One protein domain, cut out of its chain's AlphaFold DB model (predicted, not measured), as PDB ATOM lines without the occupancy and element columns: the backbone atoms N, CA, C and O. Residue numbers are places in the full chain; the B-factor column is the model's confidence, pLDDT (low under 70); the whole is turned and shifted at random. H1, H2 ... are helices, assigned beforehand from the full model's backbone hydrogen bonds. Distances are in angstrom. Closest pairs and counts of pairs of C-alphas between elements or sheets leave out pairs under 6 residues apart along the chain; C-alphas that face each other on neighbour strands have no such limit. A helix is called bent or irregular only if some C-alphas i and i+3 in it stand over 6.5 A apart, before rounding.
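This is residues 13 to 131 of the 225 residues of an uncharacterized protein of Lachnospiraceae bacterium G41 (UniProt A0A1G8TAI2). Two long helices, H3 and H4, lie side by side as the core, and H2 folds back along H3, away from H4. H5 crosses H4 near one end, the hairpin of H6 and H7 packs on H4, and H1 meets the last part of H3. The printed part has 119 residues with seven named helices, H1 to H7 in chain order, and no named strand: all helix. It is compact, with a radius of gyration of the C-alphas of 14.5 A and spans of 42 by 29 by 23 A.

H1, residues 13 to 22, touches H3, residues 42 to 65, at a steep tilt of 50 degrees; C-alphas 20 and 62 are closest, 6.7 A. H2, residues 24 to 36, forms a hairpin with H3 at 24 degrees, C-alphas 27 and 55 closest at 5.9 A. H3 and H4, residues 69 to 91, are the hubs and form a hairpin at 29 degrees, C-alphas 53 and 79 closest at 4.8 A. H5, residues 98 to 109, touches H4 with C-alphas 87 and 104 closest at 6.7 A, about perpendicular at 74 degrees; H4 does so with residues 86 to 90 alone. H6, residues 112 to 120, touches H4 through residues 77 to 84 of H4 alone, C-alphas 83 and 113 closest at 6.4 A. H7, residues 123 to 129, forms a hairpin with H6 at 5 degrees, C-alphas 114 and 126 closest at 5.1 A. H2 and H4 are apart. Every O i to N i+4 pair is within hydrogen-bond range in H1, H2, H4, H6 and H7, against 17 of 20 in H3 and 6 of 8 in H5.

H1 begins at C-alpha 13, (167.990, 142.027, 343.061). H3 measures 33.0 A and is irregular, with C-alphas 44 and 47 7.6 A apart and a kink of 38 degrees near residue 49. H4 measures 32.6 A, and H7 ends at C-alpha 129, (163.427, 116.018, 363.068).

The C-alphas of Glu 14 and Glu 41 are the farthest apart, 42.6 A. The printed part has no cut and no long link. Mean pLDDT of the printed part is 74.3; 32 residues are under 70, among them 13 to 17 and 106 to 111.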
ATOM      1  N   TRP A  13     168.908 142.140 341.924       50.94
ATOM      2  CA  TRP A  13     167.990 142.027 343.061       50.94
ATOM      3  C   TRP A  13     166.620 142.608 342.740       50.94
ATOM      4  O   TRP A  13     165.630 141.926 342.967       50.94
ATOM      5  N   GLU A  14     166.556 143.805 342.150       59.34
ATOM      6  CA  GLU A  14     165.267 144.410 341.785       59.34
ATOM      7  C   GLU A  14     164.494 143.504 340.817       59.34
ATOM      8  O   GLU A  14     163.334 143.200 341.062       59.34
ATOM      9  N   LYS A  15     165.164 142.912 339.817       62.06
ATOM     10  CA  LYS A  15     164.523 141.949 338.906       62.06
ATOM     11  C   LYS A  15     163.982 140.704 339.622       62.06
ATOM     12  O   LYS A  15     162.907 140.219 339.282       62.06
ATOM     13  N   ARG A  16     164.724 140.148 340.585       58.44
ATOM     14  CA  ARG A  16     164.265 138.982 341.357       58.44
ATOM     15  C   ARG A  16     163.144 139.349 342.321       58.44
ATOM     16  O   ARG A  16     162.193 138.590 342.456       58.44
ATOM     17  N   LYS A  17     163.254 140.495 342.984       62.47
ATOM     18  CA  LYS A  17     162.213 141.051 343.840       62.47
ATOM     19  C   LYS A  17     160.926 141.221 343.037       62.47
ATOM     20  O   LYS A  17     159.895 140.720 343.464       62.47
ATOM     21  N   ASP A  18     161.008 141.796 341.840       71.00
ATOM     22  CA  ASP A  18     159.878 141.930 340.918       71.00
ATOM     23  C   ASP A  18     159.289 140.568 340.537       71.00
ATOM     24  O   ASP A  18     158.071 140.408 340.529       71.00
ATOM     25  N   GLN A  19     160.132 139.559 340.276       69.56
ATOM     26  CA  GLN A  19     159.668 138.192 340.019       69.56
ATOM     27  C   GLN A  19     158.926 137.611 341.224       69.56
ATOM     28  O   GLN A  19     157.801 137.148 341.071       69.56
ATOM     29  N   ILE A  20     159.523 137.651 342.416       65.81
ATOM     30  CA  ILE A  20     158.914 137.120 343.640       65.81
ATOM     31  C   ILE A  20     157.571 137.818 343.904       65.81
ATOM     32  O   ILE A  20     156.558 137.143 344.088       65.81
ATOM     33  N   LEU A  21     157.538 139.153 343.822       72.69
ATOM     34  CA  LEU A  21     156.329 139.966 343.991       72.69
ATOM     35  C   LEU A  21     155.254 139.648 342.944       72.69
ATOM     36  O   LEU A  21     154.072 139.581 343.284       72.69
ATOM     37  N   ALA A  22     155.640 139.389 341.691       80.38
ATOM     38  CA  ALA A  22     154.702 139.017 340.634       80.38
ATOM     39  C   ALA A  22     153.980 137.685 340.915       80.38
ATOM     40  O   ALA A  22     152.844 137.498 340.475       80.38
ATOM     41  N   TYR A  23     154.598 136.778 341.680       78.25
ATOM     42  CA  TYR A  23     154.032 135.465 342.004       78.25
ATOM     43  C   TYR A  23     153.230 135.423 343.313       78.25
ATOM     44  O   TYR A  23     152.649 134.384 343.629       78.25
ATOM     45  N   GLU A  24     153.117 136.530 344.056       81.56
ATOM     46  CA  GLU A  24     152.447 136.546 345.364       81.56
ATOM     47  C   GLU A  24     151.026 135.962 345.326       81.56
ATOM     48  O   GLU A  24     150.680 135.086 346.126       81.56
ATOM     49  N   LYS A  25     150.201 136.418 344.376       83.75
ATOM     50  CA  LYS A  25     148.815 135.942 344.239       83.75
ATOM     51  C   LYS A  25     148.754 134.444 343.948       83.75
ATOM     52  O   LYS A  25     147.875 133.762 344.465       83.75
ATOM     53  N   MET A  26     149.695 133.941 343.151       88.00
ATOM     54  CA  MET A  26     149.779 132.526 342.798       88.00
ATOM     55  C   MET A  26     150.134 131.675 344.020       88.00
ATOM     56  O   MET A  26     149.472 130.668 344.261       88.00
ATOM     57  N   TYR A  27     151.132 132.077 344.816       82.19
ATOM     58  CA  TYR A  27     151.515 131.325 346.017       82.19
ATOM     59  C   TYR A  27     150.390 131.280 347.052       82.19
ATOM     60  O   TYR A  27     150.095 130.207 347.579       82.19
ATOM     61  N   LYS A  28     149.709 132.408 347.287       84.81
ATOM     62  CA  LYS A  28     148.563 132.466 348.209       84.81
ATOM     63  C   LYS A  28     147.401 131.591 347.738       84.81
ATOM     64  O   LYS A  28     146.890 130.796 348.519       84.81
ATOM     65  N   ALA A  29     147.032 131.672 346.457       86.69
ATOM     66  CA  ALA A  29     145.985 130.818 345.891       86.69
ATOM     67  C   ALA A  29     146.333 129.326 346.015       86.69
ATOM     68  O   ALA A  29     145.479 128.519 346.381       86.69
ATOM     69  N   ARG A  30     147.603 128.973 345.783       86.38
ATOM     70  CA  ARG A  30     148.097 127.601 345.912       86.38
ATOM     71  C   ARG A  30     148.013 127.079 347.346       86.38
ATOM     72  O   ARG A  30     147.629 125.930 347.532       86.38
ATOM     73  N   VAL A  31     148.349 127.888 348.355       86.44
ATOM     74  CA  VAL A  31     148.198 127.487 349.768       86.44
ATOM     75  C   VAL A  31     146.737 127.198 350.099       86.44
ATOM     76  O   VAL A  31     146.446 126.154 350.675       86.44
ATOM     77  N   GLU A  32     145.818 128.073 349.691       88.19
ATOM     78  CA  GLU A  32     144.383 127.887 349.940       88.19
ATOM     79  C   GLU A  32     143.826 126.627 349.265       88.19
ATOM     80  O   GLU A  32     143.037 125.890 349.860       88.19
ATOM     81  N   GLU A  33     144.251 126.346 348.034       87.75
ATOM     82  CA  GLU A  33     143.884 125.118 347.324       87.75
ATOM     83  C   GLU A  33     144.424 123.872 348.038       87.75
ATOM     84  O   GLU A  33     143.678 122.926 348.302       87.75
ATOM     85  N   LEU A  34     145.704 123.890 348.418       86.25
ATOM     86  CA  LEU A  34     146.344 122.770 349.101       86.25
ATOM     87  C   LEU A  34     145.704 122.493 350.463       86.25
ATOM     88  O   LEU A  34     145.452 121.329 350.769       86.25
ATOM     89  N   LYS A  35     145.372 123.532 351.242       86.06
ATOM     90  CA  LYS A  35     144.669 123.391 352.528       86.06
ATOM     91  C   LYS A  35     143.318 122.697 352.373       86.06
ATOM     92  O   LYS A  35     142.998 121.819 353.165       86.06
ATOM     93  N   LYS A  36     142.549 123.038 351.333       84.75
ATOM     94  CA  LYS A  36     141.256 122.390 351.038       84.75
ATOM     95  C   LYS A  36     141.399 120.930 350.613       84.75
ATOM     96  O   LYS A  36     140.450 120.169 350.754       84.75
ATOM     97  N   SER A  37     142.561 120.556 350.081       80.38
ATOM     98  CA  SER A  37     142.865 119.192 349.634       80.38
ATOM     99  C   SER A  37     143.439 118.281 350.726       80.38
ATOM    100  O   SER A  37     143.745 117.123 350.442       80.38
ATOM    101  N   LEU A  38     143.633 118.795 351.949       80.19
ATOM    102  CA  LEU A  38     144.093 117.993 353.080       80.19
ATOM    103  C   LEU A  38     142.964 117.075 353.558       80.19
ATOM    104  O   LEU A  38     141.889 117.537 353.935       80.19
ATOM    105  N   ASN A  39     143.237 115.773 353.573       70.19
ATOM    106  CA  ASN A  39     142.315 114.761 354.085       70.19
ATOM    107  C   ASN A  39     142.539 114.516 355.586       70.19
ATOM    108  O   ASN A  39     143.547 114.932 356.155       70.19
ATOM    109  N   SER A  40     141.630 113.796 356.247       63.28
ATOM    110  CA  SER A  40     141.793 113.404 357.656       63.28
ATOM    111  C   SER A  40     142.900 112.362 357.885       63.28
ATOM    112  O   SER A  40     143.444 112.283 358.984       63.28
ATOM    113  N   GLU A  41     143.267 111.575 356.868       59.78
ATOM    114  CA  GLU A  41     144.333 110.571 356.969       59.78
ATOM    115  C   GLU A  41     145.724 111.148 356.666       59.78
ATOM    116  O   GLU A  41     146.064 111.478 355.527       59.78
ATOM    117  N   VAL A  42     146.555 111.192 357.711       57.91
ATOM    118  CA  VAL A  42     147.951 111.670 357.755       57.91
ATOM    119  C   VAL A  42     148.830 111.057 356.647       57.91
ATOM    120  O   VAL A  42     149.555 111.781 355.970       57.91
ATOM    121  N   SER A  43     148.735 109.750 356.388       56.84
ATOM    122  CA  SER A  43     149.564 109.055 355.384       56.84
ATOM    123  C   SER A  43     149.311 109.526 353.944       56.84
ATOM    124  O   SER A  43     150.231 109.547 353.130       56.84
ATOM    125  N   SER A  44     148.092 109.970 353.631       66.19
ATOM    126  CA  SER A  44     147.712 110.431 352.287       66.19
ATOM    127  C   SER A  44     148.139 111.874 351.974       66.19
ATOM    128  O   SER A  44     148.105 112.290 350.816       66.19
ATOM    129  N   ASN A  45     148.577 112.627 352.992       79.12
ATOM    130  CA  ASN A  45     148.835 114.067 352.904       79.12
ATOM    131  C   ASN A  45     150.318 114.446 352.778       79.12
ATOM    132  O   ASN A  45     150.624 115.628 352.622       79.12
ATOM    133  N   ALA A  46     151.256 113.490 352.819       77.81
ATOM    134  CA  ALA A  46     152.697 113.783 352.803       77.81
ATOM    135  C   ALA A  46     153.121 114.653 351.602       77.81
ATOM    136  O   ALA A  46     153.924 115.583 351.727       77.81
ATOM    137  N   LYS A  47     152.518 114.404 350.434       79.69
ATOM    138  CA  LYS A  47     152.713 115.225 349.234       79.69
ATOM    139  C   LYS A  47     152.195 116.651 349.436       79.69
ATOM    140  O   LYS A  47     152.885 117.602 349.076       79.69
ATOM    141  N   GLN A  48     151.007 116.809 350.005       84.00
ATOM    142  CA  GLN A  48     150.366 118.096 350.256       84.00
ATOM    143  C   GLN A  48     151.179 118.917 351.258       84.00
ATOM    144  O   GLN A  48     151.440 120.084 350.980       84.00
ATOM    145  N   TRP A  49     151.672 118.317 352.345       83.38
ATOM    146  CA  TRP A  49     152.556 119.004 353.293       83.38
ATOM    147  C   TRP A  49     153.854 119.469 352.643       83.38
ATOM    148  O   TRP A  49     154.284 120.594 352.880       83.38
ATOM    149  N   CYS A  50     154.445 118.673 351.748       77.62
ATOM    150  CA  CYS A  50     155.626 119.109 350.999       77.62
ATOM    151  C   CYS A  50     155.337 120.330 350.131       77.62
ATOM    152  O   CYS A  50     156.123 121.276 350.084       77.62
ATOM    153  N   LEU A  51     154.206 120.312 349.429       79.94
ATOM    154  CA  LEU A  51     153.803 121.423 348.579       79.94
ATOM    155  C   LEU A  51     153.442 122.665 349.402       79.94
ATOM    156  O   LEU A  51     153.770 123.776 348.980       79.94
ATOM    157  N   LEU A  52     152.829 122.487 350.575       83.25
ATOM    158  CA  LEU A  52     152.555 123.557 351.530       83.25
ATOM    159  C   LEU A  52     153.860 124.146 352.061       83.25
ATOM    160  O   LEU A  52     154.050 125.347 351.928       83.25
ATOM    161  N   LYS A  53     154.801 123.323 352.542       81.25
ATOM    162  CA  LYS A  53     156.144 123.750 352.969       81.25
ATOM    163  C   LYS A  53     156.823 124.617 351.906       81.25
ATOM    164  O   LYS A  53     157.307 125.701 352.215       81.25
ATOM    165  N   LEU A  54     156.863 124.154 350.653       76.00
ATOM    166  CA  LEU A  54     157.489 124.901 349.555       76.00
ATOM    167  C   LEU A  54     156.766 126.221 349.270       76.00
ATOM    168  O   LEU A  54     157.414 127.241 349.041       76.00
ATOM    169  N   SER A  55     155.433 126.209 349.299       81.56
ATOM    170  CA  SER A  55     154.631 127.415 349.069       81.56
ATOM    171  C   SER A  55     154.828 128.428 350.197       81.56
ATOM    172  O   SER A  55     155.033 129.609 349.927       81.56
ATOM    173  N   TYR A  56     154.849 127.968 351.448       80.62
ATOM    174  CA  TYR A  56     155.116 128.805 352.607       80.62
ATOM    175  C   TYR A  56     156.540 129.344 352.628       80.62
ATOM    176  O   TYR A  56     156.711 130.505 352.967       80.62
ATOM    177  N   ALA A  57     157.549 128.590 352.180       76.56
ATOM    178  CA  ALA A  57     158.905 129.122 352.014       76.56
ATOM    179  C   ALA A  57     158.923 130.351 351.093       76.56
ATOM    180  O   ALA A  57     159.487 131.384 351.448       76.56
ATOM    181  N   SER A  58     158.223 130.286 349.957       75.81
ATOM    182  CA  SER A  58     158.087 131.439 349.057       75.81
ATOM    183  C   SER A  58     157.282 132.594 349.671       75.81
ATOM    184  O   SER A  58     157.595 133.756 349.424       75.81
ATOM    185  N   ILE A  59     156.254 132.303 350.474       78.62
ATOM    186  CA  ILE A  59     155.445 133.333 351.149       78.62
ATOM    187  C   ILE A  59     156.234 134.022 352.270       78.62
ATOM    188  O   ILE A  59     156.176 135.240 352.386       78.62
ATOM    189  N   VAL A  60     157.018 133.275 353.041       72.31
ATOM    190  CA  VAL A  60     157.913 133.813 354.072       72.31
ATOM    191  C   VAL A  60     158.936 134.759 353.438       72.31
ATOM    192  O   VAL A  60     159.129 135.870 353.927       72.31
ATOM    193  N   GLU A  61     159.535 134.385 352.300       69.69
ATOM    194  CA  GLU A  61     160.409 135.289 351.535       69.69
ATOM    195  C   GLU A  61     159.669 136.556 351.066       69.69
ATOM    196  O   GLU A  61     160.204 137.663 351.149       69.69
ATOM    197  N   LEU A  62     158.425 136.416 350.601       72.50
ATOM    198  CA  LEU A  62     157.577 137.539 350.197       72.50
ATOM    199  C   LEU A  62     157.262 138.490 351.347       72.50
ATOM    200  O   LEU A  62     157.324 139.708 351.174       72.50
ATOM    201  N   ASP A  63     156.888 137.952 352.499       71.19
ATOM    202  CA  ASP A  63     156.563 138.742 353.680       71.19
ATOM    203  C   ASP A  63     157.792 139.456 354.212       71.19
ATOM    204  O   ASP A  63     157.711 140.636 354.546       71.19
ATOM    205  N   TYR A  64     158.943 138.792 354.169       64.94
ATOM    206  CA  TYR A  64     160.224 139.410 354.471       64.94
ATOM    207  C   TYR A  64     160.527 140.590 353.533       64.94
ATOM    208  O   TYR A  64     160.768 141.708 353.992       64.94
ATOM    209  N   ILE A  65     160.438 140.385 352.213       65.50
ATOM    210  CA  ILE A  65     160.678 141.433 351.203       65.50
ATOM    211  C   ILE A  65     159.722 142.619 351.386       65.50
ATOM    212  O   ILE A  65     160.128 143.776 351.247       65.50
ATOM    213  N   ASN A  66     158.458 142.331 351.695       69.25
ATOM    214  CA  ASN A  66     157.417 143.335 351.898       69.25
ATOM    215  C   ASN A  66     157.384 143.908 353.318       69.25
ATOM    216  O   ASN A  66     156.536 144.756 353.596       69.25
ATOM    217  N   LYS A  67     158.287 143.475 354.207       68.31
ATOM    218  CA  LYS A  67     158.341 143.896 355.613       68.31
ATOM    219  C   LYS A  67     157.012 143.660 356.354       68.31
ATOM    220  O   LYS A  67     156.595 144.471 357.177       68.31
ATOM    221  N   ARG A  68     156.320 142.562 356.029       72.38
ATOM    222  CA  ARG A  68     155.059 142.123 356.647       72.38
ATOM    223  C   ARG A  68     155.351 141.156 357.773       72.38
ATOM    224  O   ARG A  68     155.277 139.946 357.625       72.38
ATOM    225  N   GLU A  69     155.723 141.720 358.893       63.12
ATOM    226  CA  GLU A  69     156.372 140.982 359.958       63.12
ATOM    227  C   GLU A  69     155.464 139.978 360.696       63.12
ATOM    228  O   GLU A  69     155.859 138.834 360.905       63.12
ATOM    229  N   GLU A  70     154.229 140.355 361.028       70.75
ATOM    230  CA  GLU A  70     153.288 139.426 361.673       70.75
ATOM    231  C   GLU A  70     152.929 138.258 360.742       70.75
ATOM    232  O   GLU A  70     153.006 137.096 361.137       70.75
ATOM    233  N   ALA A  71     152.677 138.550 359.462       73.94
ATOM    234  CA  ALA A  71     152.443 137.523 358.446       73.94
ATOM    235  C   ALA A  71     153.675 136.625 358.243       73.94
ATOM    236  O   ALA A  71     153.538 135.410 358.127       73.94
ATOM    237  N   PHE A  72     154.881 137.201 358.264       71.38
ATOM    238  CA  PHE A  72     156.130 136.445 358.202       71.38
ATOM    239  C   PHE A  72     156.202 135.415 359.333       71.38
ATOM    240  O   PHE A  72     156.491 134.251 359.067       71.38
ATOM    241  N   LYS A  73     155.904 135.814 360.577       65.56
ATOM    242  CA  LYS A  73     155.925 134.909 361.740       65.56
ATOM    243  C   LYS A  73     154.885 133.798 361.613       65.56
ATOM    244  O   LYS A  73     155.204 132.639 361.871       65.56
ATOM    245  N   GLU A  74     153.658 134.134 361.223       76.00
ATOM    246  CA  GLU A  74     152.583 133.151 361.043       76.00
ATOM    247  C   GLU A  74     152.930 132.135 359.951       76.00
ATOM    248  O   GLU A  74     152.908 130.927 360.188       76.00
ATOM    249  N   HIS A  75     153.356 132.606 358.782       81.50
ATOM    250  CA  HIS A  75     153.717 131.723 357.677       81.50
ATOM    251  C   HIS A  75     155.008 130.939 357.934       81.50
ATOM    252  O   HIS A  75     155.175 129.846 357.393       81.50
ATOM    253  N   LEU A  76     155.910 131.449 358.777       72.81
ATOM    254  CA  LEU A  76     157.080 130.705 359.242       72.81
ATOM    255  C   LEU A  76     156.673 129.526 360.133       72.81
ATOM    256  O   LEU A  76     157.211 128.431 359.972       72.81
ATOM    257  N   LYS A  77     155.697 129.722 361.029       73.25
ATOM    258  CA  LYS A  77     155.122 128.634 361.836       73.25
ATOM    259  C   LYS A  77     154.428 127.598 360.956       73.25
ATOM    260  O   LYS A  77     154.644 126.403 361.137       73.25
ATOM    261  N   ASP A  78     153.669 128.043 359.958       80.69
ATOM    262  CA  ASP A  78     153.030 127.138 359.000       80.69
ATOM    263  C   ASP A  78     154.063 126.334 358.189       80.69
ATOM    264  O   ASP A  78     153.907 125.125 357.989       80.69
ATOM    265  N   LEU A  79     155.139 126.984 357.728       80.81
ATOM    266  CA  LEU A  79     156.259 126.324 357.051       80.81
ATOM    267  C   LEU A  79     156.844 125.223 357.931       80.81
ATOM    268  O   LEU A  79     157.018 124.097 357.461       80.81
ATOM    269  N   LEU A  80     157.119 125.557 359.191       72.69
ATOM    270  CA  LEU A  80     157.679 124.661 360.196       72.69
ATOM    271  C   LEU A  80     156.792 123.453 360.454       72.69
ATOM    272  O   LEU A  80     157.251 122.319 360.342       72.69
ATOM    273  N   GLN A  81     155.510 123.687 360.712       79.50
ATOM    274  CA  GLN A  81     154.548 122.620 360.944       79.50
ATOM    275  C   GLN A  81     154.505 121.652 359.755       79.50
ATOM    276  O   GLN A  81     154.550 120.435 359.929       79.50
ATOM    277  N   ASN A  82     154.460 122.182 358.529       80.00
ATOM    278  CA  ASN A  82     154.428 121.349 357.330       80.00
ATOM    279  C   ASN A  82     155.755 120.621 357.086       80.00
ATOM    280  O   ASN A  82     155.734 119.471 356.646       80.00
ATOM    281  N   ALA A  83     156.899 121.245 357.380       77.06
ATOM    282  CA  ALA A  83     158.195 120.572 357.335       77.06
ATOM    283  C   ALA A  83     158.230 119.383 358.311       77.06
ATOM    284  O   ALA A  83     158.548 118.273 357.882       77.06
ATOM    285  N   SER A  84     157.757 119.582 359.542       75.69
ATOM    286  CA  SER A  84     157.727 118.550 360.585       75.69
ATOM    287  C   SER A  84     156.855 117.373 360.226       75.69
ATOM    288  O   SER A  84     157.275 116.219 360.327       75.69
ATOM    289  N   LEU A  85     155.668 117.648 359.688       80.44
ATOM    290  CA  LEU A  85     154.783 116.603 359.191       80.44
ATOM    291  C   LEU A  85     155.418 115.817 358.031       80.44
ATOM    292  O   LEU A  85     155.277 114.595 357.977       80.44
ATOM    293  N   CYS A  86     156.167 116.476 357.138       78.69
ATOM    294  CA  CYS A  86     156.896 115.795 356.062       78.69
ATOM    295  C   CYS A  86     157.998 114.880 356.596       78.69
ATOM    296  O   CYS A  86     158.121 113.740 356.146       78.69
ATOM    297  N   CYS A  87     158.807 115.373 357.529       76.62
ATOM    298  CA  CYS A  87     159.917 114.614 358.092       76.62
ATOM    299  C   CYS A  87     159.427 113.453 358.951       76.62
ATOM    300  O   CYS A  87     159.945 112.345 358.820       76.62
ATOM    301  N   LYS A  88     158.364 113.659 359.735       78.12
ATOM    302  CA  LYS A  88     157.690 112.581 360.460       78.12
ATOM    303  C   LYS A  88     157.168 111.508 359.506       78.12
ATOM    304  O   LYS A  88     157.524 110.349 359.663       78.12
ATOM    305  N   ALA A  89     156.414 111.885 358.472       79.31
ATOM    306  CA  ALA A  89     155.910 110.926 357.486       79.31
ATOM    307  C   ALA A  89     157.040 110.152 356.785       79.31
ATOM    308  O   ALA A  89     156.919 108.953 356.543       79.31
ATOM    309  N   TYR A  90     158.149 110.827 356.476       80.38
ATOM    310  CA  TYR A  90     159.333 110.194 355.902       80.38
ATOM    311  C   TYR A  90     159.965 109.172 356.860       80.38
ATOM    312  O   TYR A  90     160.280 108.058 356.439       80.38
ATOM    313  N   ASN A  91     160.132 109.535 358.135       78.44
ATOM    314  CA  ASN A  91     160.719 108.672 359.163       78.44
ATOM    315  C   ASN A  91     159.811 107.482 359.512       78.44
ATOM    316  O   ASN A  91     160.312 106.377 359.706       78.44
ATOM    317  N   ASP A  92     158.492 107.683 359.500       82.62
ATOM    318  CA  ASP A  92     157.480 106.641 359.718       82.62
ATOM    319  C   ASP A  92     157.342 105.689 358.508       82.62
ATOM    320  O   ASP A  92     156.557 104.741 358.539       82.62
ATOM    321  N   GLY A  93     158.100 105.919 357.428       81.31
ATOM    322  CA  GLY A  93     158.125 105.049 356.253       81.31
ATOM    323  C   GLY A  93     156.873 105.140 355.381       81.31
ATOM    324  O   GLY A  93     156.581 104.196 354.648       81.31
ATOM    325  N   VAL A  94     156.136 106.256 355.446       82.56
ATOM    326  CA  VAL A  94     154.950 106.486 354.610       82.56
ATOM    327  C   VAL A  94     155.332 106.378 353.131       82.56
ATOM    328  O   VAL A  94     156.283 107.023 352.679       82.56
ATOM    329  N   ASP A  95     154.579 105.576 352.374       75.94
ATOM    330  CA  ASP A  95     154.801 105.420 350.938       75.94
ATOM    331  C   ASP A  95     154.475 106.730 350.209       75.94
ATOM    332  O   ASP A  95     153.373 107.275 350.291       75.94
ATOM    333  N   MET A  96     155.477 107.274 349.527       76.25
ATOM    334  CA  MET A  96     155.405 108.570 348.873       76.25
ATOM    335  C   MET A  96     156.222 108.552 347.589       76.25
ATOM    336  O   MET A  96     157.311 107.981 347.518       76.25
ATOM    337  N   HIS A  97     155.704 109.237 346.570       78.56
ATOM    338  CA  HIS A  97     156.359 109.331 345.273       78.56
ATOM    339  C   HIS A  97     157.783 109.903 345.407       78.56
ATOM    340  O   HIS A  97     158.017 110.852 346.158       78.56
ATOM    341  N   GLU A  98     158.732 109.381 344.627       76.81
ATOM    342  CA  GLU A  98     160.155 109.740 344.714       76.81
ATOM    343  C   GLU A  98     160.401 111.254 344.592       76.81
ATOM    344  O   GLU A  98     161.184 111.831 345.345       76.81
ATOM    345  N   ALA A  99     159.662 111.922 343.702       71.31
ATOM    346  CA  ALA A  99     159.719 113.377 343.524       71.31
ATOM    347  C   ALA A  99     159.362 114.187 344.790       71.31
ATOM    348  O   ALA A  99     159.779 115.336 344.911       71.31
ATOM    349  N   THR A 100     158.602 113.609 345.723       71.31
ATOM    350  CA  THR A 100     158.299 114.188 347.042       71.31
ATOM    351  C   THR A 100     159.343 113.756 348.067       71.31
ATOM    352  O   THR A 100     159.829 114.573 348.844       71.31
ATOM    353  N   ARG A 101     159.743 112.482 348.024       76.00
ATOM    354  CA  ARG A 101     160.693 111.882 348.962       76.00
ATOM    355  C   ARG A 101     162.088 112.506 348.889       76.00
ATOM    356  O   ARG A 101     162.678 112.813 349.923       76.00
ATOM    357  N   ARG A 102     162.622 112.691 347.677       77.62
ATOM    358  CA  ARG A 102     164.000 113.157 347.459       77.62
ATOM    359  C   ARG A 102     164.241 114.558 348.049       77.62
ATOM    360  O   ARG A 102     165.187 114.680 348.825       77.62
ATOM    361  N   PRO A 103     163.388 115.575 347.808       69.12
ATOM    362  CA  PRO A 103     163.547 116.885 348.444       69.12
ATOM    363  C   PRO A 103     163.471 116.865 349.978       69.12
ATOM    364  O   PRO A 103     164.181 117.635 350.623       69.12
ATOM    365  N   ILE A 104     162.634 116.006 350.583       70.81
ATOM    366  CA  ILE A 104     162.585 115.859 352.052       70.81
ATOM    367  C   ILE A 104     163.901 115.265 352.555       70.81
ATOM    368  O   ILE A 104     164.512 115.821 353.460       70.81
ATOM    369  N   ALA A 105     164.365 114.175 351.939       72.44
ATOM    370  CA  ALA A 105     165.607 113.510 352.323       72.44
ATOM    371  C   ALA A 105     166.831 114.430 352.168       72.44
ATOM    372  O   ALA A 105     167.718 114.439 353.019       72.44
ATOM    373  N   GLU A 106     166.882 115.230 351.102       68.88
ATOM    374  CA  GLU A 106     167.905 116.266 350.909       68.88
ATOM    375  C   GLU A 106     167.796 117.381 351.962       68.88
ATOM    376  O   GLU A 106     168.812 117.815 352.509       68.88
ATOM    377  N   GLY A 107     166.574 117.802 352.301       66.25
ATOM    378  CA  GLY A 107     166.294 118.747 353.387       66.25
ATOM    379  C   GLY A 107     166.753 118.249 354.762       66.25
ATOM    380  O   GLY A 107     167.367 118.998 355.516       66.25
ATOM    381  N   LEU A 108     166.521 116.970 355.062       67.00
ATOM    382  CA  LEU A 108     166.983 116.304 356.284       67.00
ATOM    383  C   LEU A 108     168.510 116.223 356.344       67.00
ATOM    384  O   LEU A 108     169.107 116.579 357.355       67.00
ATOM    385  N   LYS A 109     169.163 115.844 355.235       64.12
ATOM    386  CA  LYS A 109     170.635 115.857 355.123       64.12
ATOM    387  C   LYS A 109     171.236 117.243 355.319       64.12
ATOM    388  O   LYS A 109     172.420 117.340 355.621       64.12
ATOM    389  N   SER A 110     170.448 118.287 355.081       60.47
ATOM    390  CA  SER A 110     170.834 119.684 355.250       60.47
ATOM    391  C   SER A 110     170.408 120.322 356.546       60.47
ATOM    392  O   SER A 110     170.648 121.510 356.732       60.47
ATOM    393  N   GLY A 111     169.813 119.547 357.455       65.94
ATOM    394  CA  GLY A 111     169.346 120.057 358.736       65.94
ATOM    395  C   GLY A 111     168.301 121.155 358.593       65.94
ATOM    396  O   GLY A 111     168.016 121.833 359.575       65.94
ATOM    397  N   PHE A 112     167.738 121.343 357.388       71.56
ATOM    398  CA  PHE A 112     166.937 122.502 356.998       71.56
ATOM    399  C   PHE A 112     165.878 122.805 358.045       71.56
ATOM    400  O   PHE A 112     165.782 123.925 358.529       71.56
ATOM    401  N   GLU A 113     165.121 121.783 358.430       69.00
ATOM    402  CA  GLU A 113     164.060 121.927 359.410       69.00
ATOM    403  C   GLU A 113     164.579 122.182 360.825       69.00
ATOM    404  O   GLU A 113     164.052 123.057 361.504       69.00
ATOM    405  N   GLY A 114     165.643 121.494 361.246       72.62
ATOM    406  CA  GLY A 114     166.261 121.737 362.546       72.62
ATOM    407  C   GLY A 114     166.729 123.187 362.706       72.62
ATOM    408  O   GLY A 114     166.595 123.764 363.779       72.62
ATOM    409  N   TYR A 115     167.204 123.823 361.634       70.38
ATOM    410  CA  TYR A 115     167.584 125.237 361.672       70.38
ATOM    411  C   TYR A 115     166.386 126.182 361.801       70.38
ATOM    412  O   TYR A 115     166.465 127.168 362.532       70.38
ATOM    413  N   TYR A 116     165.267 125.895 361.131       69.81
ATOM    414  CA  TYR A 116     164.042 126.672 361.341       69.81
ATOM    415  C   TYR A 116     163.484 126.464 362.750       69.81
ATOM    416  O   TYR A 116     163.037 127.430 363.365       69.81
ATOM    417  N   ALA A 117     163.541 125.234 363.271       69.38
ATOM    418  CA  ALA A 117     163.114 124.918 364.628       69.38
ATOM    419  C   ALA A 117     163.970 125.678 365.654       69.38
ATOM    420  O   ALA A 117     163.429 126.272 366.581       69.38
ATOM    421  N   LEU A 118     165.284 125.780 365.421       71.62
ATOM    422  CA  LEU A 118     166.189 126.609 366.222       71.62
ATOM    423  C   LEU A 118     165.784 128.095 366.205       71.62
ATOM    424  O   LEU A 118     165.750 128.731 367.255       71.62
ATOM    425  N   ILE A 119     165.450 128.650 365.033       66.38
ATOM    426  CA  ILE A 119     165.005 130.053 364.908       66.38
ATOM    427  C   ILE A 119     163.681 130.290 365.634       66.38
ATOM    428  O   ILE A 119     163.522 131.313 366.299       66.38
ATOM    429  N   ALA A 120     162.739 129.360 365.497       64.75
ATOM    430  CA  ALA A 120     161.446 129.426 366.164       64.75
ATOM    431  C   ALA A 120     161.503 129.040 367.648       64.75
ATOM    432  O   ALA A 120     160.499 129.197 368.337       64.75
ATOM    433  N   GLN A 121     162.659 128.574 368.135       69.31
ATOM    434  CA  GLN A 121     162.843 128.017 369.478       69.31
ATOM    435  C   GLN A 121     161.857 126.879 369.790       69.31
ATOM    436  O   GLN A 121     161.360 126.761 370.906       69.31
ATOM    437  N   ASP A 122     161.571 126.046 368.789       72.50
ATOM    438  CA  ASP A 122     160.680 124.891 368.898       72.50
ATOM    439  C   ASP A 122     161.508 123.618 369.149       72.50
ATOM    440  O   ASP A 122     161.974 122.945 368.223       72.50
ATOM    441  N   GLU A 123     161.758 123.332 370.430       73.88
ATOM    442  CA  GLU A 123     162.574 122.189 370.859       73.88
ATOM    443  C   GLU A 123     161.918 120.843 370.527       73.88
ATOM    444  O   GLU A 123     162.618 119.898 370.159       73.88
ATOM    445  N   ASP A 124     160.587 120.761 370.579       76.88
ATOM    446  CA  ASP A 124     159.848 119.534 370.274       76.88
ATOM    447  C   ASP A 124     160.038 119.138 368.806       76.88
ATOM    448  O   ASP A 124     160.371 117.988 368.495       76.88
ATOM    449  N   VAL A 125     159.877 120.092 367.883       74.75
ATOM    450  CA  VAL A 125     160.131 119.860 366.455       74.75
ATOM    451  C   VAL A 125     161.589 119.472 366.240       74.75
ATOM    452  O   VAL A 125     161.856 118.474 365.567       74.75
ATOM    453  N   LEU A 126     162.530 120.193 366.855       76.00
ATOM    454  CA  LEU A 126     163.955 119.905 366.716       76.00
ATOM    455  C   LEU A 126     164.298 118.468 367.140       76.00
ATOM    456  O   LEU A 126     164.982 117.763 366.393       76.00
ATOM    457  N   MET A 127     163.798 118.014 368.292       76.75
ATOM    458  CA  MET A 127     164.048 116.663 368.812       76.75
ATOM    459  C   MET A 127     163.461 115.563 367.923       76.75
ATOM    460  O   MET A 127     164.034 114.473 367.837       76.75
ATOM    461  N   ASN A 128     162.359 115.855 367.230       75.81
ATOM    462  CA  ASN A 128     161.694 114.920 366.324       75.81
ATOM    463  C   ASN A 128     162.362 114.826 364.945       75.81
ATOM    464  O   ASN A 128     162.308 113.777 364.301       75.81
ATOM    465  N   VAL A 129     162.965 115.917 364.468       73.06
ATOM    466  CA  VAL A 129     163.427 116.018 363.068       73.06
ATOM    467  C   VAL A 129     164.936 115.887 362.925       73.06
ATOM    468  O   VAL A 129     165.446 115.695 361.821       73.06
ATOM    469  N   THR A 130     165.660 115.955 364.043       74.62
ATOM    470  CA  THR A 130     167.106 115.744 364.091       74.62
ATOM    471  C   THR A 130     167.437 114.422 364.778       74.62
ATOM    472  O   THR A 130     166.945 114.111 365.864       74.62
ATOM    473  N   ASN A 131     168.294 113.616 364.151       75.81
ATOM    474  CA  ASN A 131     168.842 112.423 364.798       75.81
ATOM    475  C   ASN A 131     169.914 112.807 365.835       75.81
ATOM    476  O   ASN A 131     170.418 113.929 365.817       75.81
TER     477      ASN A 131